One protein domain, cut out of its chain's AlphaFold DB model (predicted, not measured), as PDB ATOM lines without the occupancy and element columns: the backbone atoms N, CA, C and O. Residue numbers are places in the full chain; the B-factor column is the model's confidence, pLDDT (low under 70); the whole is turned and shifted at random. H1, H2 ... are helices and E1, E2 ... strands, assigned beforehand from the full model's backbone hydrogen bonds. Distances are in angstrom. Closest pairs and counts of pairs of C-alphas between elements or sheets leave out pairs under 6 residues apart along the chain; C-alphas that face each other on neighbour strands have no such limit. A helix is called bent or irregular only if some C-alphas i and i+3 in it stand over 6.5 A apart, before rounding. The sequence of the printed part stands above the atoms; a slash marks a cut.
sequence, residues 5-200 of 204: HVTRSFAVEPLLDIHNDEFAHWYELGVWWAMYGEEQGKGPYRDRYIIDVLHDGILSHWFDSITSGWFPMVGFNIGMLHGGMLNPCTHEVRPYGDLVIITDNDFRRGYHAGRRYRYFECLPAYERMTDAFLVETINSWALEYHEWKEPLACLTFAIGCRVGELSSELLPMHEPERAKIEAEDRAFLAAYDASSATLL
ATOM      1  N   HIS A   5     171.410 194.747 114.533       86.56
ATOM      2  CA  HIS A   5     171.614 196.161 114.852       86.56
ATOM      3  C   HIS A   5     170.476 197.019 114.290       86.56
ATOM      4  O   HIS A   5     170.549 197.539 113.183       86.56
ATOM      5  N   VAL A   6     169.436 197.233 115.099       82.56
ATOM      6  CA  VAL A   6     168.276 198.074 114.738       82.56
ATOM      7  C   VAL A   6     168.687 199.538 114.539       82.56
ATOM      8  O   VAL A   6     168.176 200.235 113.665       82.56
ATOM      9  N   THR A   7     169.618 200.034 115.359       82.88
ATOM     10  CA  THR A   7     170.262 201.343 115.172       82.88
ATOM     11  C   THR A   7     171.751 201.247 115.503       82.88
ATOM     12  O   THR A   7     172.234 200.231 115.999       82.88
ATOM     13  N   ARG A   8     172.503 202.344 115.318       79.56
ATOM     14  CA  ARG A   8     173.925 202.404 115.713       79.56
ATOM     15  C   ARG A   8     174.166 202.120 117.199       79.56
ATOM     16  O   ARG A   8     175.261 201.698 117.550       79.56
ATOM     17  N   SER A   9     173.188 202.394 118.063       83.31
ATOM     18  CA  SER A   9     173.317 202.286 119.522       83.31
ATOM     19  C   SER A   9     172.403 201.236 120.144       83.31
ATOM     20  O   SER A   9     172.403 201.088 121.363       83.31
ATOM     21  N   PHE A  10     171.602 200.540 119.340       85.44
ATOM     22  CA  PHE A  10     170.631 199.575 119.829       85.44
ATOM     23  C   PHE A  10     170.675 198.305 118.989       85.44
ATOM     24  O   PHE A  10     170.519 198.355 117.768       85.44
ATOM     25  N   ALA A  11     170.884 197.185 119.672       89.88
ATOM     26  CA  ALA A  11     170.857 195.859 119.093       89.88
ATOM     27  C   ALA A  11     169.868 194.986 119.861       89.88
ATOM     28  O   ALA A  11     169.701 195.148 121.073       89.88
ATOM     29  N   VAL A  12     169.244 194.059 119.144       87.69
ATOM     30  CA  VAL A  12     168.329 193.068 119.705       87.69
ATOM     31  C   VAL A  12     168.796 191.673 119.354       87.69
ATOM     32  O   VAL A  12     169.436 191.442 118.324       87.69
ATOM     33  N   GLU A  13     168.446 190.732 120.213       91.25
ATOM     34  CA  GLU A  13     168.524 189.325 119.873       91.25
ATOM     35  C   GLU A  13     167.316 188.959 118.989       91.25
ATOM     36  O   GLU A  13     166.183 189.257 119.368       91.25
ATOM     37  N   PRO A  14     167.513 188.393 117.786       93.12
ATOM     38  CA  PRO A  14     166.404 188.052 116.898       93.12
ATOM     39  C   PRO A  14     165.550 186.897 117.434       93.12
ATOM     40  O   PRO A  14     166.029 186.060 118.183       93.12
ATOM     41  N   LEU A  15     164.298 186.793 116.987       93.69
ATOM     42  CA  LEU A  15     163.378 185.702 117.351       93.69
ATOM     43  C   LEU A  15     163.769 184.329 116.782       93.69
ATOM     44  O   LEU A  15     163.192 183.311 117.144       93.69
ATOM     45  N   LEU A  16     164.700 184.310 115.837       93.44
ATOM     46  CA  LEU A  16     165.142 183.142 115.096       93.44
ATOM     47  C   LEU A  16     166.619 183.315 114.735       93.44
ATOM     48  O   LEU A  16     167.131 184.436 114.741       93.44
ATOM     49  N   ASP A  17     167.295 182.219 114.422       93.56
ATOM     50  CA  ASP A  17     168.672 182.246 113.941       93.56
ATOM     51  C   ASP A  17     168.689 182.653 112.466       93.56
ATOM     52  O   ASP A  17     168.252 181.908 111.589       93.56
ATOM     53  N   ILE A  18     169.168 183.868 112.196       94.69
ATOM     54  CA  ILE A  18     169.215 184.434 110.846       94.69
ATOM     55  C   ILE A  18     170.621 184.261 110.277       94.69
ATOM     56  O   ILE A  18     171.593 184.737 110.866       94.69
ATOM     57  N   HIS A  19     170.723 183.596 109.126       94.31
ATOM     58  CA  HIS A  19     171.988 183.374 108.420       94.31
ATOM     59  C   HIS A  19     172.037 184.054 107.046       94.31
ATOM     60  O   HIS A  19     173.118 184.198 106.476       94.31
ATOM     61  N   ASN A  20     170.891 184.458 106.497       94.75
ATOM     62  CA  ASN A  20     170.794 185.189 105.243       94.75
ATOM     63  C   ASN A  20     170.851 186.708 105.483       94.75
ATOM     64  O   ASN A  20     170.007 187.272 106.179       94.75
ATOM     65  N   ASP A  21     171.817 187.379 104.850       94.88
ATOM     66  CA  ASP A  21     172.043 188.822 105.018       94.88
ATOM     67  C   ASP A  21     170.853 189.684 104.562       94.88
ATOM     68  O   ASP A  21     170.543 190.702 105.182       94.88
ATOM     69  N   GLU A  22     170.163 189.289 103.490       95.94
ATOM     70  CA  GLU A  22     169.013 190.039 102.980       95.94
ATOM     71  C   GLU A  22     167.811 189.900 103.922       95.94
ATOM     72  O   GLU A  22     167.144 190.886 104.237       95.94
ATOM     73  N   PHE A  23     167.570 188.693 104.437       96.62
ATOM     74  CA  PHE A  23     166.553 188.453 105.458       96.62
ATOM     75  C   PHE A  23     166.857 189.253 106.732       96.62
ATOM     76  O   PHE A  23     165.956 189.889 107.283       96.62
ATOM     77  N   ALA A  24     168.121 189.273 107.175       96.19
ATOM     78  CA  ALA A  24     168.560 190.062 108.325       96.19
ATOM     79  C   ALA A  24     168.304 191.560 108.114       96.19
ATOM     80  O   ALA A  24     167.747 192.213 108.996       96.19
ATOM     81  N   HIS A  25     168.622 192.087 106.929       95.44
ATOM     82  CA  HIS A  25     168.357 193.481 106.579       95.44
ATOM     83  C   HIS A  25     166.864 193.834 106.672       95.44
ATOM     84  O   HIS A  25     166.489 194.843 107.275       95.44
ATOM     85  N   TRP A  26     165.992 192.995 106.109       97.19
ATOM     86  CA  TRP A  26     164.548 193.213 106.189       97.19
ATOM     87  C   TRP A  26     164.030 193.096 107.619       97.19
ATOM     88  O   TRP A  26     163.201 193.909 108.032       97.19
ATOM     89  N   TYR A  27     164.548 192.145 108.395       97.06
ATOM     90  CA  TYR A  27     164.228 192.005 109.812       97.06
ATOM     91  C   TYR A  27     164.591 193.260 110.609       97.06
ATOM     92  O   TYR A  27     163.747 193.782 111.341       97.06
ATOM     93  N   GLU A  28     165.808 193.785 110.434       95.94
ATOM     94  CA  GLU A  28     166.258 195.053 111.029       95.94
ATOM     95  C   GLU A  28     165.297 196.189 110.716       95.94
ATOM     96  O   GLU A  28     164.858 196.909 111.619       95.94
ATOM     97  N   LEU A  29     164.943 196.319 109.437       95.50
ATOM     98  CA  LEU A  29     164.044 197.360 108.973       95.50
ATOM     99  C   LEU A  29     162.655 197.229 109.607       95.50
ATOM    100  O   LEU A  29     162.092 198.239 110.027       95.50
ATOM    101  N   GLY A  30     162.129 196.008 109.735       96.12
ATOM    102  CA  GLY A  30     160.851 195.740 110.395       96.12
ATOM    103  C   GLY A  30     160.863 196.120 111.877       96.12
ATOM    104  O   GLY A  30     159.977 196.837 112.344       96.12
ATOM    105  N   VAL A  31     161.905 195.724 112.619       95.62
ATOM    106  CA  VAL A  31     162.042 196.116 114.035       95.62
ATOM    107  C   VAL A  31     162.126 197.638 114.160       95.62
ATOM    108  O   VAL A  31     161.444 198.234 114.999       95.62
ATOM    109  N   TRP A  32     162.921 198.284 113.302       95.00
ATOM    110  CA  TRP A  32     163.055 199.737 113.295       95.00
ATOM    111  C   TRP A  32     161.721 200.430 112.995       95.00
ATOM    112  O   TRP A  32     161.364 201.380 113.691       95.00
ATOM    113  N   TRP A  33     160.959 199.951 112.007       95.00
ATOM    114  CA  TRP A  33     159.663 200.524 111.627       95.00
ATOM    115  C   TRP A  33     158.649 200.452 112.768       95.00
ATOM    116  O   TRP A  33     157.965 201.441 113.042       95.00
ATOM    117  N   ALA A  34     158.601 199.330 113.484       94.31
ATOM    118  CA  ALA A  34     157.727 199.178 114.641       94.31
ATOM    119  C   ALA A  34     158.139 200.067 115.833       94.31
ATOM    120  O   ALA A  34     157.282 200.514 116.599       94.31
ATOM    121  N   MET A  35     159.434 200.349 116.008       92.94
ATOM    122  CA  MET A  35     159.928 201.132 117.149       92.94
ATOM    123  C   MET A  35     160.008 202.640 116.895       92.94
ATOM    124  O   MET A  35     159.774 203.420 117.818       92.94
ATOM    125  N   TYR A  36     160.345 203.056 115.678       92.69
ATOM    126  CA  TYR A  36     160.671 204.449 115.343       92.69
ATOM    127  C   TYR A  36     160.010 204.945 114.050       92.69
ATOM    128  O   TYR A  36     160.128 206.127 113.730       92.69
ATOM    129  N   GLY A  37     159.347 204.062 113.298       90.44
ATOM    130  CA  GLY A  37     158.603 204.412 112.093       90.44
ATOM    131  C   GLY A  37     157.155 204.812 112.382       90.44
ATOM    132  O   GLY A  37     156.794 205.220 113.485       90.44
ATOM    133  N   GLU A  38     156.295 204.665 111.376       86.50
ATOM    134  CA  GLU A  38     154.872 205.048 111.439       86.50
ATOM    135  C   GLU A  38     154.051 204.220 112.443       86.50
ATOM    136  O   GLU A  38     152.972 204.628 112.887       86.50
ATOM    137  N   GLU A  39     154.577 203.063 112.838       87.81
ATOM    138  CA  GLU A  39     153.953 202.159 113.799       87.81
ATOM    139  C   GLU A  39     154.490 202.339 115.230       87.81
ATOM    140  O   GLU A  39     154.104 201.602 116.144       87.81
ATOM    141  N   GLN A  40     155.333 203.356 115.452       89.19
ATOM    142  CA  GLN A  40     155.959 203.631 116.740       89.19
ATOM    143  C   GLN A  40     154.949 203.643 117.895       89.19
ATOM    144  O   GLN A  40     154.007 204.434 117.952       89.19
ATOM    145  N   GLY A  41     155.215 202.793 118.888       75.50
ATOM    146  CA  GLY A  41     154.531 202.826 120.178       75.50
ATOM    147  C   GLY A  41     153.124 202.226 120.196       75.50
ATOM    148  O   GLY A  41     152.526 202.191 121.274       75.50
ATOM    149  N   LYS A  42     152.623 201.706 119.068       87.31
ATOM    150  CA  LYS A  42     151.300 201.062 118.980       87.31
ATOM    151  C   LYS A  42     151.223 199.722 119.720       87.31
ATOM    152  O   LYS A  42     150.130 199.302 120.095       87.31
ATOM    153  N   GLY A  43     152.373 199.111 120.005       89.25
ATOM    154  CA  GLY A  43     152.466 197.844 120.721       89.25
ATOM    155  C   GLY A  43     152.379 196.635 119.781       89.25
ATOM    156  O   GLY A  43     152.706 196.762 118.601       89.25
ATOM    157  N   PRO A  44     151.967 195.463 120.291       92.44
ATOM    158  CA  PRO A  44     151.937 194.229 119.524       92.44
ATOM    159  C   PRO A  44     150.886 194.294 118.419       92.44
ATOM    160  O   PRO A  44     149.784 194.820 118.603       92.44
ATOM    161  N   TYR A  45     151.218 193.711 117.273       94.19
ATOM    162  CA  TYR A  45     150.308 193.620 116.135       94.19
ATOM    163  C   TYR A  45     149.236 192.568 116.388       94.19
ATOM    164  O   TYR A  45     149.429 191.639 117.167       94.19
ATOM    165  N   ARG A  46     148.097 192.691 115.703       95.19
ATOM    166  CA  ARG A  46     147.105 191.611 115.665       95.19
ATOM    167  C   ARG A  46     147.641 190.446 114.846       95.19
ATOM    168  O   ARG A  46     148.326 190.670 113.854       95.19
ATOM    169  N   ASP A  47     147.263 189.233 115.224       94.88
ATOM    170  CA  ASP A  47     147.551 188.003 114.474       94.88
ATOM    171  C   ASP A  47     147.269 188.111 112.964       94.88
ATOM    172  O   ASP A  47     148.082 187.669 112.152       94.88
ATOM    173  N   ARG A  48     146.179 188.790 112.581       94.69
ATOM    174  CA  ARG A  48     145.836 189.048 111.172       94.69
ATOM    175  C   ARG A  48     146.929 189.722 110.353       94.69
ATOM    176  O   ARG A  48     147.007 189.450 109.168       94.69
ATOM    177  N   TYR A  49     147.790 190.536 110.965       94.38
ATOM    178  CA  TYR A  49     148.862 191.229 110.245       94.38
ATOM    179  C   TYR A  49     149.705 190.263 109.403       94.38
ATOM    180  O   TYR A  49     149.899 190.484 108.214       94.38
ATOM    181  N   ILE A  50     150.176 189.170 110.008       94.81
ATOM    182  CA  ILE A  50     151.044 188.225 109.303       94.81
ATOM    183  C   ILE A  50     150.253 187.208 108.475       94.81
ATOM    184  O   ILE A  50     150.746 186.751 107.446       94.81
ATOM    185  N   ILE A  51     149.019 186.893 108.888       96.69
ATOM    186  CA  ILE A  51     148.118 186.025 108.121       96.69
ATOM    187  C   ILE A  51     147.817 186.668 106.773       96.69
ATOM    188  O   ILE A  51     148.033 186.026 105.751       96.69
ATOM    189  N   ASP A  52     147.378 187.927 106.770       96.94
ATOM    190  CA  ASP A  52     146.968 188.639 105.560       96.94
ATOM    191  C   ASP A  52     148.155 188.768 104.588       96.94
ATOM    192  O   ASP A  52     148.031 188.431 103.413       96.94
ATOM    193  N   VAL A  53     149.343 189.140 105.084       95.25
ATOM    194  CA  VAL A  53     150.552 189.269 104.248       95.25
ATOM    195  C   VAL A  53     150.961 187.941 103.606       95.25
ATOM    196  O   VAL A  53     151.262 187.902 102.411       95.25
ATOM    197  N   LEU A  54     150.995 186.850 104.377       96.44
ATOM    198  CA  LEU A  54     151.393 185.547 103.840       96.44
ATOM    199  C   LEU A  54     150.324 184.977 102.908       96.44
ATOM    200  O   LEU A  54     150.661 184.453 101.852       96.44
ATOM    201  N   HIS A  55     149.051 185.121 103.263       97.69
ATOM    202  CA  HIS A  55     147.928 184.701 102.436       97.69
ATOM    203  C   HIS A  55     147.929 185.401 101.074       97.69
ATOM    204  O   HIS A  55     147.903 184.735 100.039       97.69
ATOM    205  N   ASP A  56     148.029 186.730 101.063       97.50
ATOM    206  CA  ASP A  56     148.034 187.511  99.826       97.50
ATOM    207  C   ASP A  56     149.277 187.212  98.978       97.50
ATOM    208  O   ASP A  56     149.187 187.134  97.749       97.50
ATOM    209  N   GLY A  57     150.426 186.976  99.619       97.12
ATOM    210  CA  GLY A  57     151.646 186.558  98.933       97.12
ATOM    211  C   GLY A  57     151.536 185.168  98.300       97.12
ATOM    212  O   GLY A  57     151.971 184.989  97.161       97.12
ATOM    213  N   ILE A  58     150.899 184.206  98.979       97.50
ATOM    214  CA  ILE A  58     150.607 182.877  98.418       97.50
ATOM    215  C   ILE A  58     149.669 183.007  97.212       97.50
ATOM    216  O   ILE A  58     149.987 182.503  96.138       97.50
ATOM    217  N   LEU A  59     148.558 183.742  97.342       97.50
ATOM    218  CA  LEU A  59     147.615 183.951  96.233       97.50
ATOM    219  C   LEU A  59     148.230 184.703  95.044       97.50
ATOM    220  O   LEU A  59     147.753 184.579  93.917       97.50
ATOM    221  N   SER A  60     149.283 185.480  95.291       97.69
ATOM    222  CA  SER A  60     150.037 186.207  94.267       97.69
ATOM    223  C   SER A  60     151.227 185.417  93.710       97.69
ATOM    224  O   SER A  60     152.014 185.980  92.945       97.69
ATOM    225  N   HIS A  61     151.377 184.140  94.080       96.62
ATOM    226  CA  HIS A  61     152.474 183.260  93.660       96.62
ATOM    227  C   HIS A  61     153.874 183.769  94.049       96.62
ATOM    228  O   HIS A  61     154.882 183.434  93.422       96.62
ATOM    229  N   TRP A  62     153.970 184.605  95.090       97.19
ATOM    230  CA  TRP A  62     155.247 185.162  95.547       97.19
ATOM    231  C   TRP A  62     156.158 184.108  96.166       97.19
ATOM    232  O   TRP A  62     157.369 184.312  96.211       97.19
ATOM    233  N   PHE A  63     155.597 182.994  96.630       96.94
ATOM    234  CA  PHE A  63     156.315 181.973  97.388       96.94
ATOM    235  C   PHE A  63     156.393 180.621  96.670       96.94
ATOM    236  O   PHE A  63     156.839 179.661  97.285       96.94
ATOM    237  N   ASP A  64     156.025 180.532  95.388       95.00
ATOM    238  CA  ASP A  64     156.004 179.266  94.630       95.00
ATOM    239  C   ASP A  64     157.411 178.704  94.361       95.00
ATOM    240  O   ASP A  64     157.600 177.497  94.229       95.00
ATOM    241  N   SER A  65     158.425 179.571  94.297       95.50
ATOM    242  CA  SER A  65     159.825 179.176  94.118       95.50
ATOM    243  C   SER A  65     160.648 179.567  95.329       95.50
ATOM    244  O   SER A  65     160.692 180.748  95.662       95.50
ATOM    245  N   ILE A  66     161.395 178.615  95.900       93.75
ATOM    246  CA  ILE A  66     162.308 178.825  97.038       93.75
ATOM    247  C   ILE A  66     163.350 179.931  96.792       93.75
ATOM    248  O   ILE A  66     163.861 180.535  97.729       93.75
ATOM    249  N   THR A  67     163.648 180.240  95.527       93.12
ATOM    250  CA  THR A  67     164.578 181.313  95.139       93.12
ATOM    251  C   THR A  67     163.885 182.664  94.941       93.12
ATOM    252  O   THR A  67     164.455 183.559  94.315       93.12
ATOM    253  N   SER A  68     162.630 182.802  95.366       94.44
ATOM    254  CA  SER A  68     161.872 184.041  95.233       94.44
ATOM    255  C   SER A  68     162.502 185.169  96.048       94.44
ATOM    256  O   SER A  68     162.760 185.019  97.242       94.44
ATOM    257  N   GLY A  69     162.659 186.337  95.418       93.12
ATOM    258  CA  GLY A  69     163.115 187.562  96.083       93.12
ATOM    259  C   GLY A  69     162.127 188.114  97.119       93.12
ATOM    260  O   GLY A  69     162.440 189.078  97.807       93.12
ATOM    261  N   TRP A  70     160.942 187.512  97.257       94.75
ATOM    262  CA  TRP A  70     159.968 187.884  98.280       94.75
ATOM    263  C   TRP A  70     160.224 187.218  99.638       94.75
ATOM    264  O   TRP A  70     159.759 187.730 100.655       94.75
ATOM    265  N   PHE A  71     160.983 186.115  99.690       95.56
ATOM    266  CA  PHE A  71     161.278 185.428 100.953       95.56
ATOM    267  C   PHE A  71     162.023 186.288 101.978       95.56
ATOM    268  O   PHE A  71     161.614 186.283 103.141       95.56
ATOM    269  N   PRO A  72     163.038 187.086 101.600       94.88
ATOM    270  CA  PRO A  72     163.682 188.002 102.535       94.88
ATOM    271  C   PRO A  72     162.709 188.974 103.222       94.88
ATOM    272  O   PRO A  72     162.878 189.272 104.402       94.88
ATOM    273  N   MET A  73     161.631 189.401 102.550       95.00
ATOM    274  CA  MET A  73     160.632 190.293 103.157       95.00
ATOM    275  C   MET A  73     159.792 189.627 104.253       95.00
ATOM    276  O   MET A  73     159.148 190.321 105.042       95.00
ATOM    277  N   VAL A  74     159.789 188.296 104.363       96.31
ATOM    278  CA  VAL A  74     159.217 187.632 105.545       96.31
ATOM    279  C   VAL A  74     159.941 188.113 106.804       96.31
ATOM    280  O   VAL A  74     159.286 188.381 107.812       96.31
ATOM    281  N   GLY A  75     161.257 188.343 106.718       96.62
ATOM    282  CA  GLY A  75     162.057 188.931 107.789       96.62
ATOM    283  C   GLY A  75     161.492 190.260 108.276       96.62
ATOM    284  O   GLY A  75     161.348 190.440 109.482       96.62
ATOM    285  N   PHE A  76     161.055 191.138 107.367       96.75
ATOM    286  CA  PHE A  76     160.407 192.404 107.724       96.75
ATOM    287  C   PHE A  76     159.165 192.194 108.587       96.75
ATOM    288  O   PHE A  76     159.016 192.832 109.627       96.75
ATOM    289  N   ASN A  77     158.300 191.259 108.204       96.50
ATOM    290  CA  ASN A  77     157.063 190.996 108.936       96.50
ATOM    291  C   ASN A  77     157.327 190.432 110.333       96.50
ATOM    292  O   ASN A  77     156.708 190.881 111.295       96.50
ATOM    293  N   ILE A  78     158.281 189.507 110.471       96.62
ATOM    294  CA  ILE A  78     158.687 189.000 111.789       96.62
ATOM    295  C   ILE A  78     159.350 190.110 112.619       96.62
ATOM    296  O   ILE A  78     159.055 190.249 113.807       96.62
ATOM    297  N   GLY A  79     160.183 190.946 111.994       96.12
ATOM    298  CA  GLY A  79     160.796 192.112 112.625       96.12
ATOM    299  C   GLY A  79     159.759 193.095 113.168       96.12
ATOM    300  O   GLY A  79     159.906 193.578 114.289       96.12
ATOM    301  N   MET A  80     158.665 193.329 112.436       96.31
ATOM    302  CA  MET A  80     157.545 194.157 112.898       96.31
ATOM    303  C   MET A  80     156.886 193.572 114.153       96.31
ATOM    304  O   MET A  80     156.691 194.297 115.131       96.31
ATOM    305  N   LEU A  81     156.610 192.259 114.174       95.56
ATOM    306  CA  LEU A  81     156.066 191.584 115.362       95.56
ATOM    307  C   LEU A  81     157.004 191.736 116.568       95.56
ATOM    308  O   LEU A  81     156.562 192.123 117.650       95.56
ATOM    309  N   HIS A  82     158.303 191.498 116.367       95.06
ATOM    310  CA  HIS A  82     159.310 191.650 117.413       95.06
ATOM    311  C   HIS A  82     159.387 193.094 117.928       95.06
ATOM    312  O   HIS A  82     159.290 193.329 119.132       95.06
ATOM    313  N   GLY A  83     159.512 194.077 117.035       94.62
ATOM    314  CA  GLY A  83     159.614 195.483 117.415       94.62
ATOM    315  C   GLY A  83     158.366 196.011 118.125       94.62
ATOM    316  O   GLY A  83     158.486 196.840 119.027       94.62
ATOM    317  N   GLY A  84     157.178 195.480 117.807       94.06
ATOM    318  CA  GLY A  84     155.929 195.802 118.510       94.06
ATOM    319  C   GLY A  84     155.939 195.415 119.996       94.06
ATOM    320  O   GLY A  84     155.253 196.043 120.811       94.06
ATOM    321  N   MET A  85     156.761 194.435 120.376       93.81
ATOM    322  CA  MET A  85     156.951 194.029 121.772       93.81
ATOM    323  C   MET A  85     157.906 194.939 122.538       93.81
ATOM    324  O   MET A  85     157.930 194.889 123.765       93.81
ATOM    325  N   LEU A  86     158.680 195.782 121.858       92.44
ATOM    326  CA  LEU A  86     159.716 196.595 122.484       92.44
ATOM    327  C   LEU A  86     159.195 197.991 122.832       92.44
ATOM    328  O   LEU A  86     158.319 198.574 122.180       92.44
ATOM    329  N   ASN A  87     159.713 198.561 123.913       91.25
ATOM    330  CA  ASN A  87     159.472 199.953 124.258       91.25
ATOM    331  C   ASN A  87     160.474 200.856 123.507       91.25
ATOM    332  O   ASN A  87     161.673 200.724 123.730       91.25
ATOM    333  N   PRO A  88     160.036 201.812 122.666       90.38
ATOM    334  CA  PRO A  88     160.945 202.697 121.932       90.38
ATOM    335  C   PRO A  88     161.854 203.571 122.803       90.38
ATOM    336  O   PRO A  88     162.877 204.042 122.321       90.38
ATOM    337  N   CYS A  89     161.472 203.828 124.058       90.12
ATOM    338  CA  CYS A  89     162.223 204.684 124.974       90.12
ATOM    339  C   CYS A  89     163.187 203.895 125.862       90.12
ATOM    340  O   CYS A  89     164.286 204.370 126.127       90.12
ATOM    341  N   THR A  90     162.770 202.723 126.356       90.94
ATOM    342  CA  THR A  90     163.595 201.908 127.270       90.94
ATOM    343  C   THR A  90     164.316 200.767 126.565       90.94
ATOM    344  O   THR A  90     165.253 200.213 127.124       90.94
ATOM    345  N   HIS A  91     163.893 200.429 125.346       90.75
ATOM    346  CA  HIS A  91     164.338 199.274 124.566       90.75
ATOM    347  C   HIS A  91     164.060 197.909 125.214       90.75
ATOM    348  O   HIS A  91     164.516 196.881 124.723       90.75
ATOM    349  N   GLU A  92     163.286 197.888 126.296       90.38
ATOM    350  CA  GLU A  92     162.912 196.667 127.001       90.38
ATOM    351  C   GLU A  92     161.650 196.044 126.399       90.38
ATOM    352  O   GLU A  92     160.794 196.738 125.835       90.38
ATOM    353  N   VAL A  93     161.519 194.728 126.571       89.25
ATOM    354  CA  VAL A  93     160.299 193.989 126.243       89.25
ATOM    355  C   VAL A  93     159.168 194.471 127.150       89.25
ATOM    356  O   VAL A  93     159.284 194.516 128.376       89.25
ATOM    357  N   ARG A  94     158.053 194.860 126.539       87.69
ATOM    358  CA  ARG A  94     156.834 195.270 127.234       87.69
ATOM    359  C   ARG A  94     156.176 194.044 127.883       87.69
ATOM    360  O   ARG A  94     156.244 192.957 127.317       87.69
ATOM    361  N   PRO A  95     155.481 194.206 129.024       84.25
ATOM    362  CA  PRO A  95     154.907 193.097 129.790       84.25
ATOM    363  C   PRO A  95     153.600 192.573 129.165       84.25
ATOM    364  O   PRO A  95     152.545 192.574 129.802       84.25
ATOM    365  N   TYR A  96     153.645 192.174 127.897       78.69
ATOM    366  CA  TYR A  96     152.544 191.482 127.237       78.69
ATOM    367  C   TYR A  96     152.673 189.973 127.437       78.69
ATOM    368  O   TYR A  96     153.776 189.452 127.571       78.69
ATOM    369  N   GLY A  97     151.534 189.279 127.460       76.81
ATOM    370  CA  GLY A  97     151.502 187.820 127.597       76.81
ATOM    371  C   GLY A  97     151.795 187.068 126.298       76.81
ATOM    372  O   GLY A  97     152.221 185.923 126.357       76.81
ATOM    373  N   ASP A  98     151.603 187.717 125.145       84.81
ATOM    374  CA  ASP A  98     151.720 187.109 123.822       84.81
ATOM    375  C   ASP A  98     152.490 188.025 122.858       84.81
ATOM    376  O   ASP A  98     152.433 189.250 122.983       84.81
ATOM    377  N   LEU A  99     153.174 187.428 121.871       89.38
ATOM    378  CA  LEU A  99     153.926 188.146 120.825       89.38
ATOM    379  C   LEU A  99     153.007 188.965 119.894       89.38
ATOM    380  O   LEU A  99     153.434 189.933 119.268       89.38
ATOM    381  N   VAL A 100     151.732 188.582 119.809       93.75
ATOM    382  CA  VAL A 100     150.698 189.250 119.011       93.75
ATOM    383  C   VAL A 100     149.397 189.363 119.802       93.75
ATOM    384  O   VAL A 100     149.135 188.588 120.719       93.75
ATOM    385  N   ILE A 101     148.530 190.293 119.411       94.44
ATOM    386  CA  ILE A 101     147.148 190.355 119.887       94.44
ATOM    387  C   ILE A 101     146.350 189.268 119.161       94.44
ATOM    388  O   ILE A 101     145.968 189.434 118.001       94.44
ATOM    389  N   ILE A 102     146.091 188.162 119.857       94.19
ATOM    390  CA  ILE A 102     145.358 187.014 119.312       94.19
ATOM    391  C   ILE A 102     143.855 187.315 119.264       94.19
ATOM    392  O   ILE A 102     143.203 187.456 120.307       94.19
ATOM    393  N   THR A 103     143.297 187.358 118.056       95.69
ATOM    394  CA  THR A 103     141.879 187.615 117.768       95.69
ATOM    395  C   THR A 103     141.179 186.442 117.082       95.69
ATOM    396  O   THR A 103     139.969 186.285 117.256       95.69
ATOM    397  N   ASP A 104     141.921 185.594 116.372       96.06
ATOM    398  CA  ASP A 104     141.410 184.439 115.642       96.06
ATOM    399  C   ASP A 104     141.512 183.136 116.460       96.06
ATOM    400  O   ASP A 104     142.448 182.932 117.239       96.06
ATOM    401  N   ASN A 105     140.520 182.250 116.327       94.62
ATOM    402  CA  ASN A 105     140.470 181.004 117.096       94.62
ATOM    403  C   ASN A 105     141.444 179.945 116.562       94.62
ATOM    404  O   ASN A 105     142.095 179.264 117.356       94.62
ATOM    405  N   ASP A 106     141.582 179.811 115.245       96.81
ATOM    406  CA  ASP A 106     142.523 178.856 114.660       96.81
ATOM    407  C   ASP A 106     143.959 179.316 114.890       96.81
ATOM    408  O   ASP A 106     144.804 178.497 115.260       96.81
ATOM    409  N   PHE A 107     144.208 180.629 114.832       97.12
ATOM    410  CA  PHE A 107     145.503 181.182 115.220       97.12
ATOM    411  C   PHE A 107     145.798 180.894 116.690       97.12
ATOM    412  O   PHE A 107     146.881 180.419 117.012       97.12
ATOM    413  N   ARG A 108     144.836 181.134 117.594       94.69
ATOM    414  CA  ARG A 108     144.992 180.844 119.029       94.69
ATOM    415  C   ARG A 108     145.356 179.384 119.271       94.69
ATOM    416  O   ARG A 108     146.260 179.096 120.054       94.69
ATOM    417  N   ARG A 109     144.645 178.466 118.612       94.50
ATOM    418  CA  ARG A 109     144.908 177.024 118.703       94.50
ATOM    419  C   ARG A 109     146.317 176.698 118.218       94.50
ATOM    420  O   ARG A 109     147.032 175.988 118.921       94.50
ATOM    421  N   GLY A 110     146.718 177.252 117.076       96.06
ATOM    422  CA  GLY A 110     148.066 177.096 116.537       96.06
ATOM    423  C   GLY A 110     149.131 177.646 117.482       96.06
ATOM    424  O   GLY A 110     150.061 176.939 117.843       96.06
ATOM    425  N   TYR A 111     148.958 178.872 117.971       94.44
ATOM    426  CA  TYR A 111     149.888 179.541 118.881       94.44
ATOM    427  C   TYR A 111     150.170 178.719 120.137       94.44
ATOM    428  O   TYR A 111     151.329 178.499 120.492       94.44
ATOM    429  N   HIS A 112     149.126 178.188 120.775       90.44
ATOM    430  CA  HIS A 112     149.308 177.310 121.929       90.44
ATOM    431  C   HIS A 112     149.975 175.980 121.563       90.44
ATOM    432  O   HIS A 112     150.813 175.505 122.328       90.44
ATOM    433  N   ALA A 113     149.656 175.397 120.402       92.12
ATOM    434  CA  ALA A 113     150.326 174.188 119.926       92.12
ATOM    435  C   ALA A 113     151.825 174.429 119.675       92.12
ATOM    436  O   ALA A 113     152.651 173.633 120.113       92.12
ATOM    437  N   GLY A 114     152.187 175.557 119.059       93.12
ATOM    438  CA  GLY A 114     153.576 175.949 118.820       93.12
ATOM    439  C   GLY A 114     154.361 176.189 120.107       93.12
ATOM    440  O   GLY A 114     155.467 175.669 120.268       93.12
ATOM    441  N   ARG A 115     153.768 176.905 121.073       90.50
ATOM    442  CA  ARG A 115     154.377 177.081 122.404       90.50
ATOM    443  C   ARG A 115     154.570 175.746 123.114       90.50
ATOM    444  O   ARG A 115     155.656 175.470 123.619       90.50
ATOM    445  N   ARG A 116     153.553 174.882 123.109       89.56
ATOM    446  CA  ARG A 116     153.657 173.535 123.680       89.56
ATOM    447  C   ARG A 116     154.792 172.739 123.030       89.56
ATOM    448  O   ARG A 116     155.631 172.208 123.755       89.56
ATOM    449  N   TYR A 117     154.839 172.692 121.699       90.38
ATOM    450  CA  TYR A 117     155.899 171.998 120.972       90.38
ATOM    451  C   TYR A 117     157.276 172.480 121.436       90.38
ATOM    452  O   TYR A 117     158.109 171.674 121.845       90.38
ATOM    453  N   ARG A 118     157.483 173.801 121.478       88.81
ATOM    454  CA  ARG A 118     158.757 174.406 121.866       88.81
ATOM    455  C   ARG A 118     159.246 173.967 123.250       88.81
ATOM    456  O   ARG A 118     160.428 173.680 123.400       88.81
ATOM    457  N   TYR A 119     158.363 173.921 124.247       85.06
ATOM    458  CA  TYR A 119     158.771 173.659 125.631       85.06
ATOM    459  C   TYR A 119     158.754 172.189 126.050       85.06
ATOM    460  O   TYR A 119     159.430 171.842 127.021       85.06
ATOM    461  N   PHE A 120     157.973 171.341 125.379       85.31
ATOM    462  CA  PHE A 120     157.764 169.954 125.810       85.31
ATOM    463  C   PHE A 120     158.226 168.907 124.793       85.31
ATOM    464  O   PHE A 120     158.534 167.786 125.191       85.31
ATOM    465  N   GLU A 121     158.279 169.240 123.502       85.38
ATOM    466  CA  GLU A 121     158.459 168.251 122.426       85.38
ATOM    467  C   GLU A 121     159.690 168.538 121.550       85.38
ATOM    468  O   GLU A 121     160.252 167.626 120.943       85.38
ATOM    469  N   CYS A 122     160.134 169.795 121.497       85.44
ATOM    470  CA  CYS A 122     161.255 170.234 120.679       85.44
ATOM    471  C   CYS A 122     162.562 169.584 121.147       85.44
ATOM    472  O   CYS A 122     162.998 169.751 122.287       85.44
ATOM    473  N   LEU A 123     163.223 168.863 120.242       78.44
ATOM    474  CA  LEU A 123     164.540 168.299 120.524       78.44
ATOM    475  C   LEU A 123     165.589 169.424 120.600       78.44
ATOM    476  O   LEU A 123     165.476 170.398 119.853       78.44
ATOM    477  N   PRO A 124     166.668 169.263 121.393       74.62
ATOM    478  CA  PRO A 124     167.721 170.280 121.518       74.62
ATOM    479  C   PRO A 124     168.363 170.699 120.184       74.62
ATOM    480  O   PRO A 124     168.769 171.838 120.009       74.62
ATOM    481  N   ALA A 125     168.437 169.794 119.203       68.69
ATOM    482  CA  ALA A 125     168.999 170.100 117.884       68.69
ATOM    483  C   ALA A 125     168.139 171.066 117.044       68.69
ATOM    484  O   ALA A 125     168.634 171.624 116.070       68.69
ATOM    485  N   TYR A 126     166.870 171.255 117.413       71.38
ATOM    486  CA  TYR A 126     165.926 172.171 116.765       71.38
ATOM    487  C   TYR A 126     165.524 173.297 117.712       71.38
ATOM    488  O   TYR A 126     164.481 173.923 117.542       71.38
ATOM    489  N   GLU A 127     166.356 173.550 118.726       73.94
ATOM    490  CA  GLU A 127     166.062 174.522 119.765       73.94
ATOM    491  C   GLU A 127     165.983 175.948 119.221       73.94
ATOM    492  O   GLU A 127     165.560 176.826 119.942       73.94
ATOM    493  N   ARG A 128     166.326 176.242 117.970       84.81
ATOM    494  CA  ARG A 128     165.987 177.548 117.411       84.81
ATOM    495  C   ARG A 128     165.616 177.419 115.955       84.81
ATOM    496  O   ARG A 128     166.269 176.721 115.183       84.81
ATOM    497  N   MET A 129     164.526 178.085 115.601       90.94
ATOM    498  CA  MET A 129     164.102 178.194 114.217       90.94
ATOM    499  C   MET A 129     165.167 178.969 113.448       90.94
ATOM    500  O   MET A 129     165.658 179.975 113.952       90.94
ATOM    501  N   THR A 130     165.510 178.525 112.242       93.81
ATOM    502  CA  THR A 130     166.350 179.304 111.328       93.81
ATOM    503  C   THR A 130     165.490 180.024 110.297       93.81
ATOM    504  O   THR A 130     164.372 179.597 109.990       93.81
ATOM    505  N   ASP A 131     166.014 181.103 109.731       95.25
ATOM    506  CA  ASP A 131     165.413 181.784 108.581       95.25
ATOM    507  C   ASP A 131     165.217 180.842 107.381       95.25
ATOM    508  O   ASP A 131     164.139 180.826 106.786       95.25
ATOM    509  N   ALA A 132     166.203 179.992 107.081       95.56
ATOM    510  CA  ALA A 132     166.104 178.982 106.026       95.56
ATOM    511  C   ALA A 132     164.932 178.011 106.253       95.56
ATOM    512  O   ALA A 132     164.127 177.791 105.350       95.56
ATOM    513  N   PHE A 133     164.782 177.487 107.473       94.88
ATOM    514  CA  PHE A 133     163.692 176.569 107.805       94.88
ATOM    515  C   PHE A 133     162.313 177.241 107.720       94.88
ATOM    516  O   PHE A 133     161.344 176.629 107.261       94.88
ATOM    517  N   LEU A 134     162.209 178.506 108.143       95.81
ATOM    518  CA  LEU A 134     160.972 179.274 108.012       95.81
ATOM    519  C   LEU A 134     160.605 179.489 106.536       95.81
ATOM    520  O   LEU A 134     159.449 179.303 106.159       95.81
ATOM    521  N   VAL A 135     161.585 179.834 105.698       96.75
ATOM    522  CA  VAL A 135     161.407 180.017 104.251       96.75
ATOM    523  C   VAL A 135     160.969 178.719 103.569       96.75
ATOM    524  O   VAL A 135     159.986 178.727 102.830       96.75
ATOM    525  N   GLU A 136     161.625 177.596 103.867       96.94
ATOM    526  CA  GLU A 136     161.233 176.270 103.365       96.94
ATOM    527  C   GLU A 136     159.810 175.898 103.795       96.94
ATOM    528  O   GLU A 136     159.014 175.417 102.987       96.94
ATOM    529  N   THR A 137     159.462 176.184 105.052       96.19
ATOM    530  CA  THR A 137     158.115 175.948 105.580       96.19
ATOM    531  C   THR A 137     157.065 176.758 104.810       96.19
ATOM    532  O   THR A 137     156.057 176.202 104.378       96.19
ATOM    533  N   ILE A 138     157.296 178.059 104.603       97.25
ATOM    534  CA  ILE A 138     156.361 178.929 103.874       97.25
ATOM    535  C   ILE A 138     156.252 178.506 102.404       97.25
ATOM    536  O   ILE A 138     155.151 178.514 101.857       97.25
ATOM    537  N   ASN A 139     157.357 178.099 101.768       97.94
ATOM    538  CA  ASN A 139     157.333 177.570 100.404       97.94
ATOM    539  C   ASN A 139     156.469 176.303 100.302       97.94
ATOM    540  O   ASN A 139     155.617 176.227  99.422       97.94
ATOM    541  N   SER A 140     156.631 175.344 101.220       97.62
ATOM    542  CA  SER A 140     155.792 174.135 101.264       97.62
ATOM    543  C   SER A 140     154.314 174.485 101.446       97.62
ATOM    544  O   SER A 140     153.475 173.990 100.695       97.62
ATOM    545  N   TRP A 141     153.987 175.409 102.356       97.31
ATOM    546  CA  TRP A 141     152.611 175.884 102.514       97.31
ATOM    547  C   TRP A 141     152.053 176.509 101.241       97.31
ATOM    548  O   TRP A 141     150.908 176.238 100.901       97.31
ATOM    549  N   ALA A 142     152.842 177.324 100.537       97.38
ATOM    550  CA  ALA A 142     152.420 177.959  99.293       97.38
ATOM    551  C   ALA A 142     152.110 176.925  98.199       97.38
ATOM    552  O   ALA A 142     151.071 177.015  97.548       97.38
ATOM    553  N   LEU A 143     152.974 175.916  98.045       97.06
ATOM    554  CA  LEU A 143     152.815 174.853  97.047       97.06
ATOM    555  C   LEU A 143     151.585 173.972  97.310       97.06
ATOM    556  O   LEU A 143     150.919 173.550  96.367       97.06
ATOM    557  N   GLU A 144     151.273 173.714  98.578       96.38
ATOM    558  CA  GLU A 144     150.166 172.840  98.988       96.38
ATOM    559  C   GLU A 144     148.858 173.601  99.255       96.38
ATOM    560  O   GLU A 144     147.810 172.985  99.456       96.38
ATOM    561  N   TYR A 145     148.888 174.938  99.247       96.62
ATOM    562  CA  TYR A 145     147.799 175.787  99.735       96.62
ATOM    563  C   TYR A 145     146.439 175.445  99.111       96.62
ATOM    564  O   TYR A 145     145.429 175.341  99.806       96.62
ATOM    565  N   HIS A 146     146.405 175.230  97.794       94.62
ATOM    566  CA  HIS A 146     145.176 174.927  97.056       94.62
ATOM    567  C   HIS A 146     144.658 173.496  97.260       94.62
ATOM    568  O   HIS A 146     143.517 173.205  96.897       94.62
ATOM    569  N   GLU A 147     145.471 172.610  97.830       96.56
ATOM    570  CA  GLU A 147     145.110 171.218  98.111       96.56
ATOM    571  C   GLU A 147     144.474 171.057  99.501       96.56
ATOM    572  O   GLU A 147     143.839 170.040  99.796       96.56
ATOM    573  N   TRP A 148     144.600 172.066 100.365       96.12
ATOM    574  CA  TRP A 148     144.023 172.044 101.702       96.12
ATOM    575  C   TRP A 148     142.495 172.151 101.669       96.12
ATOM    576  O   TRP A 148     141.904 172.926 100.920       96.12
ATOM    577  N   LYS A 149     141.828 171.391 102.546       92.62
ATOM    578  CA  LYS A 149     140.356 171.363 102.640       92.62
ATOM    579  C   LYS A 149     139.761 172.713 103.075       92.62
ATOM    580  O   LYS A 149     138.640 173.026 102.689       92.62
ATOM    581  N   GLU A 150     140.512 173.501 103.849       96.19
ATOM    582  CA  GLU A 150     140.159 174.854 104.305       96.19
ATOM    583  C   GLU A 150     141.417 175.744 104.322       96.19
ATOM    584  O   GLU A 150     141.996 175.981 105.386       96.19
ATOM    585  N   PRO A 151     141.879 176.233 103.156       96.38
ATOM    586  CA  PRO A 151     143.227 176.782 103.010       96.38
ATOM    587  C   PRO A 151     143.573 177.908 103.991       96.38
ATOM    588  O   PRO A 151     144.612 177.868 104.645       96.38
ATOM    589  N   LEU A 152     142.681 178.889 104.161       97.12
ATOM    590  CA  LEU A 152     142.917 180.013 105.070       97.12
ATOM    591  C   LEU A 152     142.922 179.592 106.547       97.12
ATOM    592  O   LEU A 152     143.754 180.086 107.302       97.12
ATOM    593  N   ALA A 153     142.039 178.683 106.965       97.31
ATOM    594  CA  ALA A 153     142.004 178.201 108.349       97.31
ATOM    595  C   ALA A 153     143.257 177.370 108.672       97.31
ATOM    596  O   ALA A 153     143.901 177.583 109.700       97.31
ATOM    597  N   CYS A 154     143.662 176.487 107.750       97.62
ATOM    598  CA  CYS A 154     144.903 175.719 107.848       97.62
ATOM    599  C   CYS A 154     146.133 176.634 107.913       97.62
ATOM    600  O   CYS A 154     146.971 176.457 108.796       97.62
ATOM    601  N   LEU A 155     146.209 177.648 107.044       97.88
ATOM    602  CA  LEU A 155     147.289 178.635 107.058       97.88
ATOM    603  C   LEU A 155     147.314 179.416 108.374       97.88
ATOM    604  O   LEU A 155     148.365 179.560 108.989       97.88
ATOM    605  N   THR A 156     146.154 179.881 108.833       98.19
ATOM    606  CA  THR A 156     146.010 180.647 110.077       98.19
ATOM    607  C   THR A 156     146.487 179.842 111.286       98.19
ATOM    608  O   THR A 156     147.251 180.350 112.110       98.19
ATOM    609  N   PHE A 157     146.112 178.563 111.358       98.06
ATOM    610  CA  PHE A 157     146.618 177.637 112.368       98.06
ATOM    611  C   PHE A 157     148.137 177.430 112.251       98.06
ATOM    612  O   PHE A 157     148.848 177.546 113.248       98.06
ATOM    613  N   ALA A 158     148.650 177.167 111.047       97.69
ATOM    614  CA  ALA A 158     150.067 176.887 110.812       97.69
ATOM    615  C   ALA A 158     150.973 178.089 111.145       97.69
ATOM    616  O   ALA A 158     152.006 177.932 111.802       97.69
ATOM    617  N   ILE A 159     150.556 179.301 110.770       97.56
ATOM    618  CA  ILE A 159     151.221 180.548 111.166       97.56
ATOM    619  C   ILE A 159     151.143 180.721 112.684       97.56
ATOM    620  O   ILE A 159     152.152 181.055 113.303       97.56
ATOM    621  N   GLY A 160     149.980 180.450 113.287       97.50
ATOM    622  CA  GLY A 160     149.815 180.426 114.738       97.50
ATOM    623  C   GLY A 160     150.893 179.574 115.406       97.50
ATOM    624  O   GLY A 160     151.596 180.080 116.278       97.50
ATOM    625  N   CYS A 161     151.100 178.334 114.946       96.75
ATOM    626  CA  CYS A 161     152.160 177.454 115.452       96.75
ATOM    627  C   CYS A 161     153.538 178.119 115.391       96.75
ATOM    628  O   CYS A 161     154.217 178.205 116.413       96.75
ATOM    629  N   ARG A 162     153.928 178.673 114.237       95.94
ATOM    630  CA  ARG A 162     155.247 179.311 114.091       95.94
ATOM    631  C   ARG A 162     155.415 180.536 114.978       95.94
ATOM    632  O   ARG A 162     156.459 180.683 115.603       95.94
ATOM    633  N   VAL A 163     154.395 181.380 115.102       95.81
ATOM    634  CA  VAL A 163     154.443 182.533 116.015       95.81
ATOM    635  C   VAL A 163     154.511 182.072 117.474       95.81
ATOM    636  O   VAL A 163     155.235 182.672 118.266       95.81
ATOM    637  N   GLY A 164     153.819 180.987 117.830       94.31
ATOM    638  CA  GLY A 164     153.913 180.359 119.147       94.31
ATOM    639  C   GLY A 164     155.329 179.871 119.457       94.31
ATOM    640  O   GLY A 164     155.888 180.225 120.494       94.31
ATOM    641  N   GLU A 165     155.946 179.137 118.535       93.69
ATOM    642  CA  GLU A 165     157.339 178.691 118.656       93.69
ATOM    643  C   GLU A 165     158.294 179.880 118.851       93.69
ATOM    644  O   GLU A 165     159.024 179.919 119.842       93.69
ATOM    645  N   LEU A 166     158.218 180.886 117.968       93.44
ATOM    646  CA  LEU A 166     159.058 182.092 118.004       93.44
ATOM    647  C   LEU A 166     158.863 182.917 119.281       93.44
ATOM    648  O   LEU A 166     159.819 183.475 119.813       93.44
ATOM    649  N   SER A 167     157.633 182.988 119.807       91.44
ATOM    650  CA  SER A 167     157.332 183.765 121.017       91.44
ATOM    651  C   SER A 167     158.148 183.321 122.230       91.44
ATOM    652  O   SER A 167     158.389 184.116 123.133       91.44
ATOM    653  N   SER A 168     158.587 182.065 122.243       84.56
ATOM    654  CA  SER A 168     159.261 181.449 123.381       84.56
ATOM    655  C   SER A 168     160.671 181.989 123.620       84.56
ATOM    656  O   SER A 168     161.174 181.851 124.734       84.56
ATOM    657  N   GLU A 169     161.278 182.635 122.616       82.56
ATOM    658  CA  GLU A 169     162.563 183.334 122.760       82.56
ATOM    659  C   GLU A 169     162.438 184.598 123.626       82.56
ATOM    660  O   GLU A 169     163.349 184.934 124.376       82.56
ATOM    661  N   LEU A 170     161.297 185.298 123.555       84.00
ATOM    662  CA  LEU A 170     161.061 186.537 124.313       84.00
ATOM    663  C   LEU A 170     160.208 186.329 125.559       84.00
ATOM    664  O   LEU A 170     160.351 187.052 126.544       84.00
ATOM    665  N   LEU A 171     159.266 185.394 125.485       85.50
ATOM    666  CA  LEU A 171     158.199 185.216 126.456       85.50
ATOM    667  C   LEU A 171     158.343 183.833 127.090       85.50
ATOM    668  O   LEU A 171     157.773 182.864 126.572       85.50
ATOM    669  N   PRO A 172     159.101 183.717 128.198       82.75
ATOM    670  CA  PRO A 172     159.270 182.446 128.880       82.75
ATOM    671  C   PRO A 172     157.914 181.907 129.329       82.75
ATOM    672  O   PRO A 172     157.042 182.659 129.761       82.75
ATOM    673  N   MET A 173     157.735 180.591 129.249       83.38
ATOM    674  CA  MET A 173     156.521 179.952 129.743       83.38
ATOM    675  C   MET A 173     156.336 180.215 131.234       83.38
ATOM    676  O   MET A 173     157.195 179.888 132.056       83.38
ATOM    677  N   HIS A 174     155.193 180.798 131.577       80.00
ATOM    678  CA  HIS A 174     154.819 181.053 132.959       80.00
ATOM    679  C   HIS A 174     154.139 179.822 133.571       80.00
ATOM    680  O   HIS A 174     153.448 179.072 132.885       80.00
ATOM    681  N   GLU A 175     154.257 179.637 134.886       80.62
ATOM    682  CA  GLU A 175     153.734 178.425 135.537       80.62
ATOM    683  C   GLU A 175     152.232 178.172 135.394       80.62
ATOM    684  O   GLU A 175     151.855 177.007 135.263       80.62
ATOM    685  N   PRO A 176     151.353 179.187 135.342       81.44
ATOM    686  CA  PRO A 176     149.951 178.944 135.016       81.44
ATOM    687  C   PRO A 176     149.758 178.342 133.616       81.44
ATOM    688  O   PRO A 176     148.906 177.473 133.436       81.44
ATOM    689  N   GLU A 177     150.552 178.780 132.633       80.38
ATOM    690  CA  GLU A 177     150.538 178.242 131.268       80.38
ATOM    691  C   GLU A 177     151.038 176.792 131.265       80.38
ATOM    692  O   GLU A 177     150.345 175.904 130.766       80.38
ATOM    693  N   ARG A 178     152.181 176.533 131.916       83.12
ATOM    694  CA  ARG A 178     152.747 175.186 132.074       83.12
ATOM    695  C   ARG A 178     151.747 174.223 132.710       83.12
ATOM    696  O   ARG A 178     151.468 173.166 132.151       83.12
ATOM    697  N   ALA A 179     151.178 174.597 133.857       84.94
ATOM    698  CA  ALA A 179     150.248 173.752 134.600       84.94
ATOM    699  C   ALA A 179     149.000 173.405 133.778       84.94
ATOM    700  O   ALA A 179     148.485 172.287 133.877       84.94
ATOM    701  N   LYS A 180     148.524 174.348 132.953       83.50
ATOM    702  CA  LYS A 180     147.419 174.113 132.023       83.50
ATOM    703  C   LYS A 180     147.805 173.092 130.951       83.50
ATOM    704  O   LYS A 180     147.075 172.118 130.783       83.50
ATOM    705  N   ILE A 181     148.947 173.274 130.285       81.00
ATOM    706  CA  ILE A 181     149.420 172.360 129.231       81.00
ATOM    707  C   ILE A 181     149.605 170.942 129.787       81.00
ATOM    708  O   ILE A 181     149.125 169.978 129.194       81.00
ATOM    709  N   GLU A 182     150.225 170.805 130.958       84.62
ATOM    710  CA  GLU A 182     150.408 169.507 131.613       84.62
ATOM    711  C   GLU A 182     149.078 168.858 132.026       84.62
ATOM    712  O   GLU A 182     148.943 167.635 132.001       84.62
ATOM    713  N   ALA A 183     148.080 169.648 132.437       85.38
ATOM    714  CA  ALA A 183     146.755 169.125 132.762       85.38
ATOM    715  C   ALA A 183     146.019 168.611 131.518       85.38
ATOM    716  O   ALA A 183     145.415 167.539 131.577       85.38
ATOM    717  N   GLU A 184     146.099 169.345 130.408       82.12
ATOM    718  CA  GLU A 184     145.552 168.929 129.112       82.12
ATOM    719  C   GLU A 184     146.241 167.657 128.604       82.12
ATOM    720  O   GLU A 184     145.564 166.733 128.154       82.12
ATOM    721  N   ASP A 185     147.563 167.561 128.757       78.69
ATOM    722  CA  ASP A 185     148.327 166.379 128.366       78.69
ATOM    723  C   ASP A 185     147.952 165.136 129.183       78.69
ATOM    724  O   ASP A 185     147.640 164.081 128.628       78.69
ATOM    725  N   ARG A 186     147.864 165.274 130.514       83.06
ATOM    726  CA  ARG A 186     147.388 164.190 131.388       83.06
ATOM    727  C   ARG A 186     145.976 163.738 131.024       83.06
ATOM    728  O   ARG A 186     145.698 162.540 131.052       83.06
ATOM    729  N   ALA A 187     145.083 164.674 130.699       83.81
ATOM    730  CA  ALA A 187     143.719 164.353 130.292       83.81
ATOM    731  C   ALA A 187     143.686 163.602 128.950       83.81
ATOM    732  O   ALA A 187     142.944 162.628 128.816       83.81
ATOM    733  N   PHE A 188     144.514 164.016 127.988       77.00
ATOM    734  CA  PHE A 188     144.659 163.337 126.702       77.00
ATOM    735  C   PHE A 188     145.191 161.909 126.867       77.00
ATOM    736  O   PHE A 188     144.564 160.975 126.369       77.00
ATOM    737  N   LEU A 189     146.285 161.720 127.613       78.00
ATOM    738  CA  LEU A 189     146.870 160.398 127.866       78.00
ATOM    739  C   LEU A 189     145.881 159.466 128.577       78.00
ATOM    740  O   LEU A 189     145.701 158.326 128.156       78.00
ATOM    741  N   ALA A 190     145.153 159.965 129.581       84.69
ATOM    742  CA  ALA A 190     144.124 159.183 130.265       84.69
ATOM    743  C   ALA A 190     142.985 158.748 129.321       84.69
ATOM    744  O   ALA A 190     142.508 157.614 129.403       84.69
ATOM    745  N   ALA A 191     142.550 159.628 128.411       82.94
ATOM    746  CA  ALA A 191     141.539 159.296 127.408       82.94
ATOM    747  C   ALA A 191     142.067 158.291 126.370       82.94
ATOM    748  O   ALA A 191     141.361 157.347 126.004       82.94
ATOM    749  N   TYR A 192     143.314 158.463 125.926       75.81
ATOM    750  CA  TYR A 192     143.979 157.559 124.993       75.81
ATOM    751  C   TYR A 192     144.136 156.153 125.585       75.81
ATOM    752  O   TYR A 192     143.739 155.178 124.941       75.81
ATOM    753  N   ASP A 193     144.605 156.040 126.829       83.12
ATOM    754  CA  ASP A 193     144.759 154.766 127.538       83.12
ATOM    755  C   ASP A 193     143.407 154.073 127.751       83.12
ATOM    756  O   ASP A 193     143.277 152.873 127.502       83.12
ATOM    757  N   ALA A 194     142.365 154.824 128.125       80.69
ATOM    758  CA  ALA A 194     141.012 154.286 128.260       80.69
ATOM    759  C   ALA A 194     140.453 153.772 126.918       80.69
ATOM    760  O   ALA A 194     139.848 152.697 126.860       80.69
ATOM    761  N   SER A 195     140.682 154.502 125.821       75.50
ATOM    762  CA  SER A 195     140.254 154.085 124.478       75.50
ATOM    763  C   SER A 195     141.032 152.864 123.964       75.50
ATOM    764  O   SER A 195     140.435 151.935 123.417       75.50
ATOM    765  N   SER A 196     142.340 152.804 124.232       71.25
ATOM    766  CA  SER A 196     143.217 151.691 123.856       71.25
ATOM    767  C   SER A 196     142.916 150.426 124.664       71.25
ATOM    768  O   SER A 196     142.917 149.327 124.110       71.25
ATOM    769  N   ALA A 197     142.569 150.563 125.947       62.25
ATOM    770  CA  ALA A 197     142.103 149.455 126.782       62.25
ATOM    771  C   ALA A 197     140.740 148.904 126.322       62.25
ATOM    772  O   ALA A 197     140.499 147.701 126.406       62.25
ATOM    773  N   THR A 198     139.866 149.763 125.785       58.22
ATOM    774  CA  THR A 198     138.553 149.358 125.252       58.22
ATOM    775  C   THR A 198     138.680 148.572 123.938       58.22
ATOM    776  O   THR A 198     137.896 147.658 123.696       58.22
ATOM    777  N   LEU A 199     139.696 148.859 123.116       54.53
ATOM    778  CA  LEU A 199     139.992 148.136 121.866       54.53
ATOM    779  C   LEU A 199     140.626 146.746 122.073       54.53
ATOM    780  O   LEU A 199     140.679 145.958 121.131       54.53
ATOM    781  N   LEU A 200     141.100 146.431 123.284       52.03
ATOM    782  CA  LEU A 200     141.753 145.157 123.626       52.03
ATOM    783  C   LEU A 200     140.838 144.154 124.344       52.03
ATOM    784  O   LEU A 200     141.269 143.034 124.622       52.03
TER     785      LEU A 200
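Overview. This is residues 5 to 200 of the 204 residues of an uncharacterized protein of Ktedonobacteraceae bacterium (UniProt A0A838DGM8). The long helix H7 sticks out with residues 183 to 198, followed by 199 and 200, as an arm from a compact body of six helices. In that body H6 runs through the middle with H4 packed along it at a slant, H5 folds back into H6 as a helical hairpin, part of H2 packs on H6, and H1 and H3 lie side by side at the end far from the arm, where the very short strand E1 packs on H1 and the equally short E2 lies next to E1, apart from H1. The printed part has 196 residues, mostly helix, in the order E1, E2, H1, H2, H3, H4, H5, H6, H7; E1 and E2 pair with no named strand. The whole is compact, with a radius of gyration of the C-alphas of 18.0 A, yet elongated, spanning 65 by 39 by 32 A.

Along the chain. Find C-alpha 175 at (153.734, 178.425, 135.537); from there H7, residues 175 to 198, runs 34.4 A to C-alpha 198 at (138.553, 149.358, 125.252). H6 is residues 151 to 167, 23.9 A, H4 residues 105 to 121, 22.7 A, and H5 residues 131 to 147, 25.2 A. H5 is irregular, with C-alphas 143 and 146 7.6 A apart. H2 is residues 48 to 59, H3 72 to 84 and H1 21 to 36. At the beginning, E1 is residues 5 to 7, from C-alpha 5 at (171.614, 196.161, 114.852), and E2 is 10 to 12.

Arrangement. Start at Ile 181 of H7: its C-alpha is 7.1 A from that of Arg 116, where H7 and H4 are close but not clearly touching, about perpendicular at 88 degrees. H4 touches the hub, H6, at Gly 114 and Cys 161, C-alphas 4.0 A apart, the same way at a steep tilt of 42 degrees. H5 and H6, a hairpin, only just touch, with 3 pairs of C-alphas within 8 A, the closest being Tyr 145 and Pro 151 at 5.7 A. Residues 50 to 55 of H2 touch H6, closest at Ile 51 and Thr 156, C-alphas 6.1 A apart. H3 and H6 are near each other. Beyond, H1 and H3 touch, closest at the C-alphas of Phe 23 and Pro 72, 4.1 A, the same way at a shallow tilt of 30 degrees. The helix packing is part aligned, part crossed. Every O i to N i+4 pair is within hydrogen-bond range in H1, H2, H4, H6 and H7; H3 has 8 of 9 and H5 11 of 13.

Size, cuts and confidence. The C-alphas of Arg 8 and Leu 200, the two farthest apart, are 66.1 A apart. The printed part has no cut. The links H1 to H2, H2 to H3 and H3 to H4 are long. The model's pLDDT is under 70 at residue 125 and residues 197 to 200.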